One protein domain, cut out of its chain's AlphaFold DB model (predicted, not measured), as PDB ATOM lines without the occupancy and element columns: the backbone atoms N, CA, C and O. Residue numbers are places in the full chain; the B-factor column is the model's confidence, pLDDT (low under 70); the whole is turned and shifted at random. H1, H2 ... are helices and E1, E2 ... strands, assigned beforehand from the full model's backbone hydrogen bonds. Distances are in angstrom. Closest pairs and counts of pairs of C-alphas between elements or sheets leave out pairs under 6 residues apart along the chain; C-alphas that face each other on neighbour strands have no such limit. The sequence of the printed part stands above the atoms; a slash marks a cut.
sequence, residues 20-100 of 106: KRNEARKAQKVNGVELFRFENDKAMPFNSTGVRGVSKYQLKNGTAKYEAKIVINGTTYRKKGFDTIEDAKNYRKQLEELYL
ATOM      1  N   LYS A  20     127.020  84.846 106.030       62.50
ATOM      2  CA  LYS A  20     125.608  85.156 105.719       62.50
ATOM      3  C   LYS A  20     125.408  85.568 104.255       62.50
ATOM      4  O   LYS A  20     124.431  85.191 103.610       62.50
ATOM      5  N   ARG A  21     126.363  86.319 103.691       62.91
ATOM      6  CA  ARG A  21     126.335  86.739 102.279       62.91
ATOM      7  C   ARG A  21     126.529  85.553 101.321       62.91
ATOM      8  O   ARG A  21     125.952  85.548 100.233       62.91
ATOM      9  N   ASN A  22     127.307  84.543 101.712       66.56
ATOM     10  CA  ASN A  22     127.488  83.313 100.938       66.56
ATOM     11  C   ASN A  22     126.241  82.420 100.950       66.56
ATOM     12  O   ASN A  22     125.907  81.843  99.915       66.56
ATOM     13  N   GLU A  23     125.525  82.332 102.069       68.25
ATOM     14  CA  GLU A  23     124.261  81.588 102.156       68.25
ATOM     15  C   GLU A  23     123.172  82.207 101.271       68.25
ATOM     16  O   GLU A  23     122.576  81.512 100.447       68.25
ATOM     17  N   ALA A  24     123.005  83.532 101.328       69.19
ATOM     18  CA  ALA A  24     122.080  84.253 100.450       69.19
ATOM     19  C   ALA A  24     122.415  84.076  98.955       69.19
ATOM     20  O   ALA A  24     121.518  84.038  98.112       69.19
ATOM     21  N   ARG A  25     123.702  83.932  98.605       65.75
ATOM     22  CA  ARG A  25     124.138  83.595  97.237       65.75
ATOM     23  C   ARG A  25     123.826  82.153  96.851       65.75
ATOM     24  O   ARG A  25     123.503  81.908  95.694       65.75
ATOM     25  N   LYS A  26     123.939  81.198  97.781       65.31
ATOM     26  CA  LYS A  26     123.575  79.794  97.533       65.31
ATOM     27  C   LYS A  26     122.075  79.646  97.268       65.31
ATOM     28  O   LYS A  26     121.721  78.905  96.361       65.31
ATOM     29  N   ALA A  27     121.231  80.389  97.985       66.38
ATOM     30  CA  ALA A  27     119.775  80.359  97.811       66.38
ATOM     31  C   ALA A  27     119.301  80.862  96.430       66.38
ATOM     32  O   ALA A  27     118.253  80.453  95.951       66.38
ATOM     33  N   GLN A  28     120.088  81.713  95.760       68.62
ATOM     34  CA  GLN A  28     119.775  82.268  94.434       68.62
ATOM     35  C   GLN A  28     120.273  81.398  93.264       68.62
ATOM     36  O   GLN A  28     120.258  81.832  92.108       68.62
ATOM     37  N   LYS A  29     120.762  80.185  93.541       73.69
ATOM     38  CA  LYS A  29     121.217  79.254  92.507       73.69
ATOM     39  C   LYS A  29     120.047  78.435  91.983       73.69
ATOM     40  O   LYS A  29     119.361  77.774  92.754       73.69
ATOM     41  N   VAL A  30     119.887  78.391  90.665       75.06
ATOM     42  CA  VAL A  30     118.967  77.461  89.995       75.06
ATOM     43  C   VAL A  30     119.810  76.350  89.383       75.06
ATOM     44  O   VAL A  30     120.705  76.633  88.592       75.06
ATOM     45  N   ASN A  31     119.591  75.094  89.791       72.19
ATOM     46  CA  ASN A  31     120.415  73.941  89.385       72.19
ATOM     47  C   ASN A  31     121.931  74.164  89.584       72.19
ATOM     48  O   ASN A  31     122.751  73.772  88.758       72.19
ATOM     49  N   GLY A  32     122.308  74.863  90.661       72.31
ATOM     50  CA  GLY A  32     123.704  75.208  90.961       72.31
ATOM     51  C   GLY A  32     124.291  76.347  90.109       72.31
ATOM     52  O   GLY A  32     125.408  76.803  90.373       72.31
ATOM     53  N   VAL A  33     123.522  76.886  89.157       78.25
ATOM     54  CA  VAL A  33     123.893  78.035  88.325       78.25
ATOM     55  C   VAL A  33     123.426  79.343  88.967       78.25
ATOM     56  O   VAL A  33     122.258  79.527  89.302       78.25
ATOM     57  N   GLU A  34     124.355  80.283  89.124       76.56
ATOM     58  CA  GLU A  34     124.095  81.637  89.625       76.56
ATOM     59  C   GLU A  34     123.541  82.526  88.493       76.56
ATOM     60  O   GLU A  34     124.296  83.274  87.872       76.56
ATOM     61  N   LEU A  35     122.231  82.441  88.210       77.00
ATOM     62  CA  LEU A  35     121.577  83.169  87.105       77.00
ATOM     63  C   LEU A  35     121.826  84.686  87.144       77.00
ATOM     64  O   LEU A  35     122.048  85.288  86.098       77.00
ATOM     65  N   PHE A  36     121.917  85.282  88.338       75.25
ATOM     66  CA  PHE A  36     122.213  86.710  88.521       75.25
ATOM     67  C   PHE A  36     123.542  87.162  87.904       75.25
ATOM     68  O   PHE A  36     123.752  88.344  87.628       75.25
ATOM     69  N   ARG A  37     124.478  86.232  87.669       76.06
ATOM     70  CA  ARG A  37     125.725  86.537  86.960       76.06
ATOM     71  C   ARG A  37     125.503  86.700  85.460       76.06
ATOM     72  O   ARG A  37     126.327  87.343  84.827       76.06
ATOM     73  N   PHE A  38     124.437  86.149  84.907       78.19
ATOM     74  CA  PHE A  38     124.125  86.187  83.479       78.19
ATOM     75  C   PHE A  38     123.059  87.233  83.141       78.19
ATOM     76  O   PHE A  38     122.981  87.653  82.000       78.19
ATOM     77  N   GLU A  39     122.314  87.737  84.132       76.25
ATOM     78  CA  GLU A  39     121.312  88.805  83.950       76.25
ATOM     79  C   GLU A  39     121.910  90.161  83.529       76.25
ATOM     80  O   GLU A  39     121.184  91.041  83.079       76.25
ATOM     81  N   ASN A  40     123.225  90.360  83.682       75.94
ATOM     82  CA  ASN A  40     123.881  91.618  83.340       75.94
ATOM     83  C   ASN A  40     124.984  91.405  82.296       75.94
ATOM     84  O   ASN A  40     126.059  90.881  82.606       75.94
ATOM     85  N   ASP A  41     124.742  91.864  81.073       72.31
ATOM     86  CA  ASP A  41     125.695  91.780  79.961       72.31
ATOM     87  C   ASP A  41     126.867  92.762  80.059       72.31
ATOM     88  O   ASP A  41     127.810  92.687  79.266       72.31
ATOM     89  N   LYS A  42     126.856  93.666  81.046       78.62
ATOM     90  CA  LYS A  42     127.922  94.655  81.217       78.62
ATOM     91  C   LYS A  42     129.273  93.975  81.434       78.62
ATOM     92  O   LYS A  42     129.452  93.147  82.332       78.62
ATOM     93  N   ALA A  43     130.247  94.357  80.613       81.06
ATOM     94  CA  ALA A  43     131.638  94.008  80.840       81.06
ATOM     95  C   ALA A  43     132.189  94.732  82.073       81.06
ATOM     96  O   ALA A  43     131.757  95.829  82.421       81.06
ATOM     97  N   MET A  44     133.167  94.106  82.734       77.12
ATOM     98  CA  MET A  44     133.932  94.787  83.776       77.12
ATOM     99  C   MET A  44     134.718  95.964  83.178       77.12
ATOM    100  O   MET A  44     135.203  95.840  82.055       77.12
ATOM    101  N   PRO A  45     134.923  97.059  83.932       78.12
ATOM    102  CA  PRO A  45     135.622  98.251  83.440       78.12
ATOM    103  C   PRO A  45     137.068  97.974  83.003       78.12
ATOM    104  O   PRO A  45     137.569  98.612  82.089       78.12
ATOM    105  N   PHE A  46     137.726  96.980  83.606       76.62
ATOM    106  CA  PHE A  46     139.086  96.564  83.243       76.62
ATOM    107  C   PHE A  46     139.144  95.607  82.043       76.62
ATOM    108  O   PHE A  46     140.213  95.103  81.704       76.62
ATOM    109  N   ASN A  47     138.008  95.298  81.414       80.62
ATOM    110  CA  ASN A  47     137.980  94.402  80.272       80.62
ATOM    111  C   ASN A  47     138.313  95.149  78.977       80.62
ATOM    112  O   ASN A  47     137.525  95.962  78.500       80.62
ATOM    113  N   SER A  48     139.438  94.797  78.359       78.56
ATOM    114  CA  SER A  48     139.921  95.422  77.125       78.56
ATOM    115  C   SER A  48     139.006  95.227  75.911       78.56
ATOM    116  O   SER A  48     139.153  95.946  74.929       78.56
ATOM    117  N   THR A  49     138.097  94.246  75.928       81.25
ATOM    118  CA  THR A  49     137.230  93.931  74.776       81.25
ATOM    119  C   THR A  49     135.840  94.551  74.867       81.25
ATOM    120  O   THR A  49     135.099  94.514  73.890       81.25
ATOM    121  N   GLY A  50     135.440  95.056  76.040       83.75
ATOM    122  CA  GLY A  50     134.069  95.512  76.284       83.75
ATOM    123  C   GLY A  50     133.009  94.400  76.267       83.75
ATOM    124  O   GLY A  50     131.831  94.685  76.468       83.75
ATOM    125  N   VAL A  51     133.399  93.129  76.096       84.12
ATOM    126  CA  VAL A  51     132.480  91.981  76.071       84.12
ATOM    127  C   VAL A  51     132.749  91.079  77.265       84.12
ATOM    128  O   VAL A  51     133.824  90.498  77.405       84.12
ATOM    129  N   ARG A  52     131.764  90.947  78.155       85.56
ATOM    130  CA  ARG A  52     131.887  90.137  79.372       85.56
ATOM    131  C   ARG A  52     132.336  88.702  79.046       85.56
ATOM    132  O   ARG A  52     131.813  88.065  78.137       85.56
ATOM    133  N   GLY A  53     133.309  88.196  79.805       85.94
ATOM    134  CA  GLY A  53     133.843  86.842  79.621       85.94
ATOM    135  C   GLY A  53     134.682  86.642  78.353       85.94
ATOM    136  O   GLY A  53     135.107  85.518  78.105       85.94
ATOM    137  N   VAL A  54     134.936  87.694  77.567       90.38
ATOM    138  CA  VAL A  54     135.832  87.652  76.407       90.38
ATOM    139  C   VAL A  54     137.073  88.476  76.707       90.38
ATOM    140  O   VAL A  54     136.975  89.659  77.031       90.38
ATOM    141  N   SER A  55     138.240  87.863  76.558       89.75
ATOM    142  CA  SER A  55     139.532  88.516  76.768       89.75
ATOM    143  C   SER A  55     140.345  88.500  75.480       89.75
ATOM    144  O   SER A  55     140.312  87.534  74.717       89.75
ATOM    145  N   LYS A  56     141.094  89.576  75.238       91.88
ATOM    146  CA  LYS A  56     142.074  89.662  74.152       91.88
ATOM    147  C   LYS A  56     143.435  89.236  74.692       91.88
ATOM    148  O   LYS A  56     143.836  89.700  75.756       91.88
ATOM    149  N   TYR A  57     144.150  88.398  73.955       90.12
ATOM    150  CA  TYR A  57     145.533  88.042  74.249       90.12
ATOM    151  C   TYR A  57     146.387  88.169  72.989       90.12
ATOM    152  O   TYR A  57     145.903  88.008  71.869       90.12
ATOM    153  N   GLN A  58     147.663  88.497  73.163       90.19
ATOM    154  CA  GLN A  58     148.618  88.580  72.060       90.19
ATOM    155  C   GLN A  58     149.481  87.325  72.043       90.19
ATOM    156  O   GLN A  58     149.955  86.863  73.084       90.19
ATOM    157  N   LEU A  59     149.667  86.752  70.858       88.50
ATOM    158  CA  LEU A  59     150.626  85.677  70.647       88.50
ATOM    159  C   LEU A  59     152.041  86.253  70.524       88.50
ATOM    160  O   LEU A  59     152.236  87.434  70.240       88.50
ATOM    161  N   LYS A  60     153.045  85.383  70.681       87.56
ATOM    162  CA  LYS A  60     154.469  85.738  70.541       87.56
ATOM    163  C   LYS A  60     154.826  86.325  69.169       87.56
ATOM    164  O   LYS A  60     155.812  87.035  69.056       87.56
ATOM    165  N   ASN A  61     154.025  86.035  68.145       87.81
ATOM    166  CA  ASN A  61     154.168  86.554  66.785       87.81
ATOM    167  C   ASN A  61     153.496  87.931  66.574       87.81
ATOM    168  O   ASN A  61     153.425  88.401  65.445       87.81
ATOM    169  N   GLY A  62     152.955  88.555  67.626       87.38
ATOM    170  CA  GLY A  62     152.274  89.853  67.557       87.38
ATOM    171  C   GLY A  62     150.797  89.785  67.153       87.38
ATOM    172  O   GLY A  62     150.095  90.792  67.250       87.38
ATOM    173  N   THR A  63     150.279  88.616  66.762       89.69
ATOM    174  CA  THR A  63     148.867  88.462  66.392       89.69
ATOM    175  C   THR A  63     147.971  88.555  67.627       89.69
ATOM    176  O   THR A  63     148.169  87.843  68.615       89.69
ATOM    177  N   ALA A  64     146.953  89.412  67.565       89.56
ATOM    178  CA  ALA A  64     145.901  89.449  68.568       89.56
ATOM    179  C   ALA A  64     144.893  88.321  68.325       89.56
ATOM    180  O   ALA A  64     144.389  88.162  67.218       89.56
ATOM    181  N   LYS A  65     144.583  87.566  69.374       93.38
ATOM    182  CA  LYS A  65     143.525  86.557  69.386       93.38
ATOM    183  C   LYS A  65     142.601  86.806  70.566       93.38
ATOM    184  O   LYS A  65     142.947  87.501  71.526       93.38
ATOM    185  N   TYR A  66     141.420  86.218  70.496       92.81
ATOM    186  CA  TYR A  66     140.410  86.325  71.534       92.81
ATOM    187  C   TYR A  66     140.189  84.967  72.198       92.81
ATOM    188  O   TYR A  66     140.314  83.904  71.579       92.81
ATOM    189  N   GLU A  67     139.892  84.993  73.492       92.31
ATOM    190  CA  GLU A  67     139.400  83.838  74.234       92.31
ATOM    191  C   GLU A  67     138.044  84.149  74.849       92.31
ATOM    192  O   GLU A  67     137.819  85.248  75.357       92.31
ATOM    193  N   ALA A  68     137.157  83.158  74.833       92.88
ATOM    194  CA  ALA A  68     135.893  83.195  75.546       92.88
ATOM    195  C   ALA A  68     135.969  82.246  76.741       92.88
ATOM    196  O   ALA A  68     136.361  81.082  76.602       92.88
ATOM    197  N   LYS A  69     135.573  82.737  77.915       91.12
ATOM    198  CA  LYS A  69     135.521  81.981  79.164       91.12
ATOM    199  C   LYS A  69     134.195  82.224  79.871       91.12
ATOM    200  O   LYS A  69     133.814  83.361  80.144       91.12
ATOM    201  N   ILE A  70     133.540  81.136  80.251       89.00
ATOM    202  CA  ILE A  70     132.296  81.140  81.016       89.00
ATOM    203  C   ILE A  70     132.358  80.068  82.103       89.00
ATOM    204  O   ILE A  70     132.955  79.008  81.923       89.00
ATOM    205  N   VAL A  71     131.787  80.362  83.269       87.44
ATOM    206  CA  VAL A  71     131.748  79.431  84.403       87.44
ATOM    207  C   VAL A  71     130.294  79.128  84.711       87.44
ATOM    208  O   VAL A  71     129.563  80.025  85.128       87.44
ATOM    209  N   ILE A  72     129.884  77.880  84.507       85.94
ATOM    210  CA  ILE A  72     128.497  77.429  84.646       85.94
ATOM    211  C   ILE A  72     128.485  76.266  85.631       85.94
ATOM    212  O   ILE A  72     129.203  75.289  85.443       85.94
ATOM    213  N   ASN A  73     127.718  76.398  86.716       83.56
ATOM    214  CA  ASN A  73     127.647  75.410  87.798       83.56
ATOM    215  C   ASN A  73     129.032  74.938  88.309       83.56
ATOM    216  O   ASN A  73     129.298  73.748  88.445       83.56
ATOM    217  N   GLY A  74     129.974  75.869  88.494       83.12
ATOM    218  CA  GLY A  74     131.350  75.552  88.912       83.12
ATOM    219  C   GLY A  74     132.250  74.960  87.817       83.12
ATOM    220  O   GLY A  74     133.466  74.915  87.996       83.12
ATOM    221  N   THR A  75     131.701  74.595  86.658       87.44
ATOM    222  CA  THR A  75     132.469  74.104  85.508       87.44
ATOM    223  C   THR A  75     132.924  75.274  84.645       87.44
ATOM    224  O   THR A  75     132.127  76.120  84.243       87.44
ATOM    225  N   THR A  76     134.227  75.346  84.364       89.62
ATOM    226  CA  THR A  76     134.802  76.400  83.519       89.62
ATOM    227  C   THR A  76     134.887  75.928  82.074       89.62
ATOM    228  O   THR A  76     135.733  75.101  81.741       89.62
ATOM    229  N   TYR A  77     134.081  76.522  81.201       90.06
ATOM    230  CA  TYR A  77     134.180  76.349  79.758       90.06
ATOM    231  C   TYR A  77     135.028  77.482  79.185       90.06
ATOM    232  O   TYR A  77     134.729  78.664  79.375       90.06
ATOM    233  N   ARG A  78     136.117  77.131  78.504       91.75
ATOM    234  CA  ARG A  78     137.024  78.096  77.876       91.75
ATOM    235  C   ARG A  78     137.401  77.635  76.479       91.75
ATOM    236  O   ARG A  78     137.705  76.460  76.288       91.75
ATOM    237  N   LYS A  79     137.424  78.563  75.530       92.81
ATOM    238  CA  LYS A  79     137.926  78.331  74.174       92.81
ATOM    239  C   LYS A  79     138.799  79.510  73.765       92.81
ATOM    240  O   LYS A  79     138.445  80.663  74.003       92.81
ATOM    241  N   LYS A  80     139.967  79.197  73.211       91.94
ATOM    242  CA  LYS A  80     140.982  80.159  72.769       91.94
ATOM    243  C   LYS A  80     141.131  80.086  71.253       91.94
ATOM    244  O   LYS A  80     140.778  79.071  70.659       91.94
ATOM    245  N   GLY A  81     141.722  81.122  70.669       90.94
ATOM    246  CA  GLY A  81     142.127  81.133  69.263       90.94
ATOM    247  C   GLY A  81     141.134  81.799  68.319       90.94
ATOM    248  O   GLY A  81     141.298  81.670  67.114       90.94
ATOM    249  N   PHE A  82     140.147  82.523  68.844       93.12
ATOM    250  CA  PHE A  82     139.207  83.269  68.017       93.12
ATOM    251  C   PHE A  82     139.904  84.442  67.323       93.12
ATOM    252  O   PHE A  82     140.685  85.165  67.949       93.12
ATOM    253  N   ASP A  83     139.605  84.632  66.042       89.56
ATOM    254  CA  ASP A  83     140.115  85.745  65.236       89.56
ATOM    255  C   ASP A  83     139.342  87.042  65.481       89.56
ATOM    256  O   ASP A  83     139.919  88.125  65.426       89.56
ATOM    257  N   THR A  84     138.055  86.943  65.822       91.38
ATOM    258  CA  THR A  84     137.178  88.097  66.044       91.38
ATOM    259  C   THR A  84     136.522  88.058  67.421       91.38
ATOM    260  O   THR A  84     136.311  87.002  68.024       91.38
ATOM    261  N   ILE A  85     136.173  89.246  67.928       90.75
ATOM    262  CA  ILE A  85     135.400  89.395  69.171       90.75
ATOM    263  C   ILE A  85     134.003  88.788  68.999       90.75
ATOM    264  O   ILE A  85     133.462  88.212  69.940       90.75
ATOM    265  N   GLU A  86     133.425  88.911  67.804       90.06
ATOM    266  CA  GLU A  86     132.090  88.403  67.492       90.06
ATOM    267  C   GLU A  86     132.016  86.880  67.576       90.06
ATOM    268  O   GLU A  86     131.069  86.369  68.169       90.06
ATOM    269  N   ASP A  87     133.030  86.159  67.090       90.81
ATOM    270  CA  ASP A  87     133.059  84.694  67.185       90.81
ATOM    271  C   ASP A  87     133.146  84.237  68.650       90.81
ATOM    272  O   ASP A  87     132.367  83.400  69.110       90.81
ATOM    273  N   ALA A  88     134.004  84.897  69.437       90.88
ATOM    274  CA  ALA A  88     134.115  84.657  70.874       90.88
ATOM    275  C   ALA A  88     132.802  84.966  71.624       90.88
ATOM    276  O   ALA A  88     132.405  84.223  72.529       90.88
ATOM    277  N   LYS A  89     132.107  86.045  71.242       90.56
ATOM    278  CA  LYS A  89     130.795  86.422  71.791       90.56
ATOM    279  C   LYS A  89     129.727  85.390  71.426       90.56
ATOM    280  O   LYS A  89     128.944  85.006  72.291       90.56
ATOM    281  N   ASN A  90     129.705  84.933  70.177       90.88
ATOM    282  CA  ASN A  90     128.730  83.960  69.702       90.88
ATOM    283  C   ASN A  90     128.915  82.606  70.397       90.88
ATOM    284  O   ASN A  90     127.958  82.045  70.923       90.88
ATOM    285  N   TYR A  91     130.161  82.138  70.516       90.94
ATOM    286  CA  TYR A  91     130.483  80.924  71.265       90.94
ATOM    287  C   TYR A  91     130.021  81.004  72.726       90.94
ATOM    288  O   TYR A  91     129.484  80.039  73.268       90.94
ATOM    289  N   ARG A  92     130.180  82.165  73.374       88.50
ATOM    290  CA  ARG A  92     129.657  82.373  74.730       88.50
ATOM    291  C   ARG A  92     128.130  82.249  74.767       88.50
ATOM    292  O   ARG A  92     127.628  81.517  75.614       88.50
ATOM    293  N   LYS A  93     127.422  82.902  73.842       87.81
ATOM    294  CA  LYS A  93     125.954  82.861  73.762       87.81
ATOM    295  C   LYS A  93     125.433  81.433  73.563       87.81
ATOM    296  O   LYS A  93     124.494  81.024  74.232       87.81
ATOM    297  N   GLN A  94     126.111  80.640  72.734       89.56
ATOM    298  CA  GLN A  94     125.794  79.221  72.548       89.56
ATOM    299  C   GLN A  94     125.941  78.413  73.844       89.56
ATOM    300  O   GLN A  94     125.087  77.588  74.155       89.56
ATOM    301  N   LEU A  95     127.002  78.647  74.623       87.56
ATOM    302  CA  LEU A  95     127.180  77.988  75.923       87.56
ATOM    303  C   LEU A  95     126.121  78.425  76.939       87.56
ATOM    304  O   LEU A  95     125.672  77.612  77.745       87.56
ATOM    305  N   GLU A  96     125.727  79.694  76.900       85.31
ATOM    306  CA  GLU A  96     124.622  80.218  77.696       85.31
ATOM    307  C   GLU A  96     123.328  79.470  77.353       85.31
ATOM    308  O   GLU A  96     122.703  78.909  78.246       85.31
ATOM    309  N   GLU A  97     122.972  79.338  76.078       85.31
ATOM    310  CA  GLU A  97     121.758  78.624  75.661       85.31
ATOM    311  C   GLU A  97     121.790  77.114  75.944       85.31
ATOM    312  O   GLU A  97     120.745  76.524  76.229       85.31
ATOM    313  N   LEU A  98     122.970  76.488  75.884       84.81
ATOM    314  CA  LEU A  98     123.121  75.044  76.081       84.81
ATOM    315  C   LEU A  98     123.066  74.637  77.560       84.81
ATOM    316  O   LEU A  98     122.534  73.577  77.885       84.81
ATOM    317  N   TYR A  99     123.634  75.455  78.452       82.38
ATOM    318  CA  TYR A  99     123.841  75.085  79.856       82.38
ATOM    319  C   TYR A  99     123.070  75.941  80.866       82.38
ATOM    320  O   TYR A  99     122.980  75.545  82.033       82.38
ATOM    321  N   LEU A 100     122.527  77.107  80.489       80.69
ATOM    322  CA  LEU A 100     121.653  77.845  81.401       80.69
ATOM    323  C   LEU A 100     120.316  77.108  81.510       80.69
ATOM    324  O   LEU A 100     119.674  76.842  80.491       80.69
TER     325      LEU A 100
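This is residues 20 to 100 of the 106 residues of an uncharacterized protein of Enterococcus dispar ATCC 51266 (UniProt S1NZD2). A three-stranded meander, each strand the antiparallel neighbour of the one before, has H2 packed along one face in two layers; small H1 sits away from them, beyond a long stretch without named elements. The printed part has 81 residues, mixed in class, ordered H1 E1 E2 E3 H2. It is elongated, 47 by 26 by 19 A, and only just loose, close to compact, with a radius of gyration of the C-alphas of 14.4 A.

Find E2, residues 64 to 72, 26.6 A long, between E1, residues 54 to 58, and E3, residues 75 to 82, 20.9 A. H2, residues 85 to 99, runs 21.3 A to C-alpha 99 at (123.841, 75.085, 79.856). H1, residues 20 to 27, begins at (125.608, 85.156, 105.719).

In hairpin E1 and E2, see N 57 and O 65, 2.9 A; in hairpin E2 and E3, N 70 and O 77, 2.9 A. H2 is on the sheet, height 8.8 A; its closest C-alphas to E2 are Ala 88 and Ala 68, 5.2 A. H1 is not on it. In H1 and H2 every O i to N i+4 pair is within hydrogen-bond range.

The C-alphas of Lys 20 and Asn 61 are farthest apart, 48.3 A. The printed part has no cut; H1 to E1 is a long link. Residues 20 to 28 have pLDDT under 70.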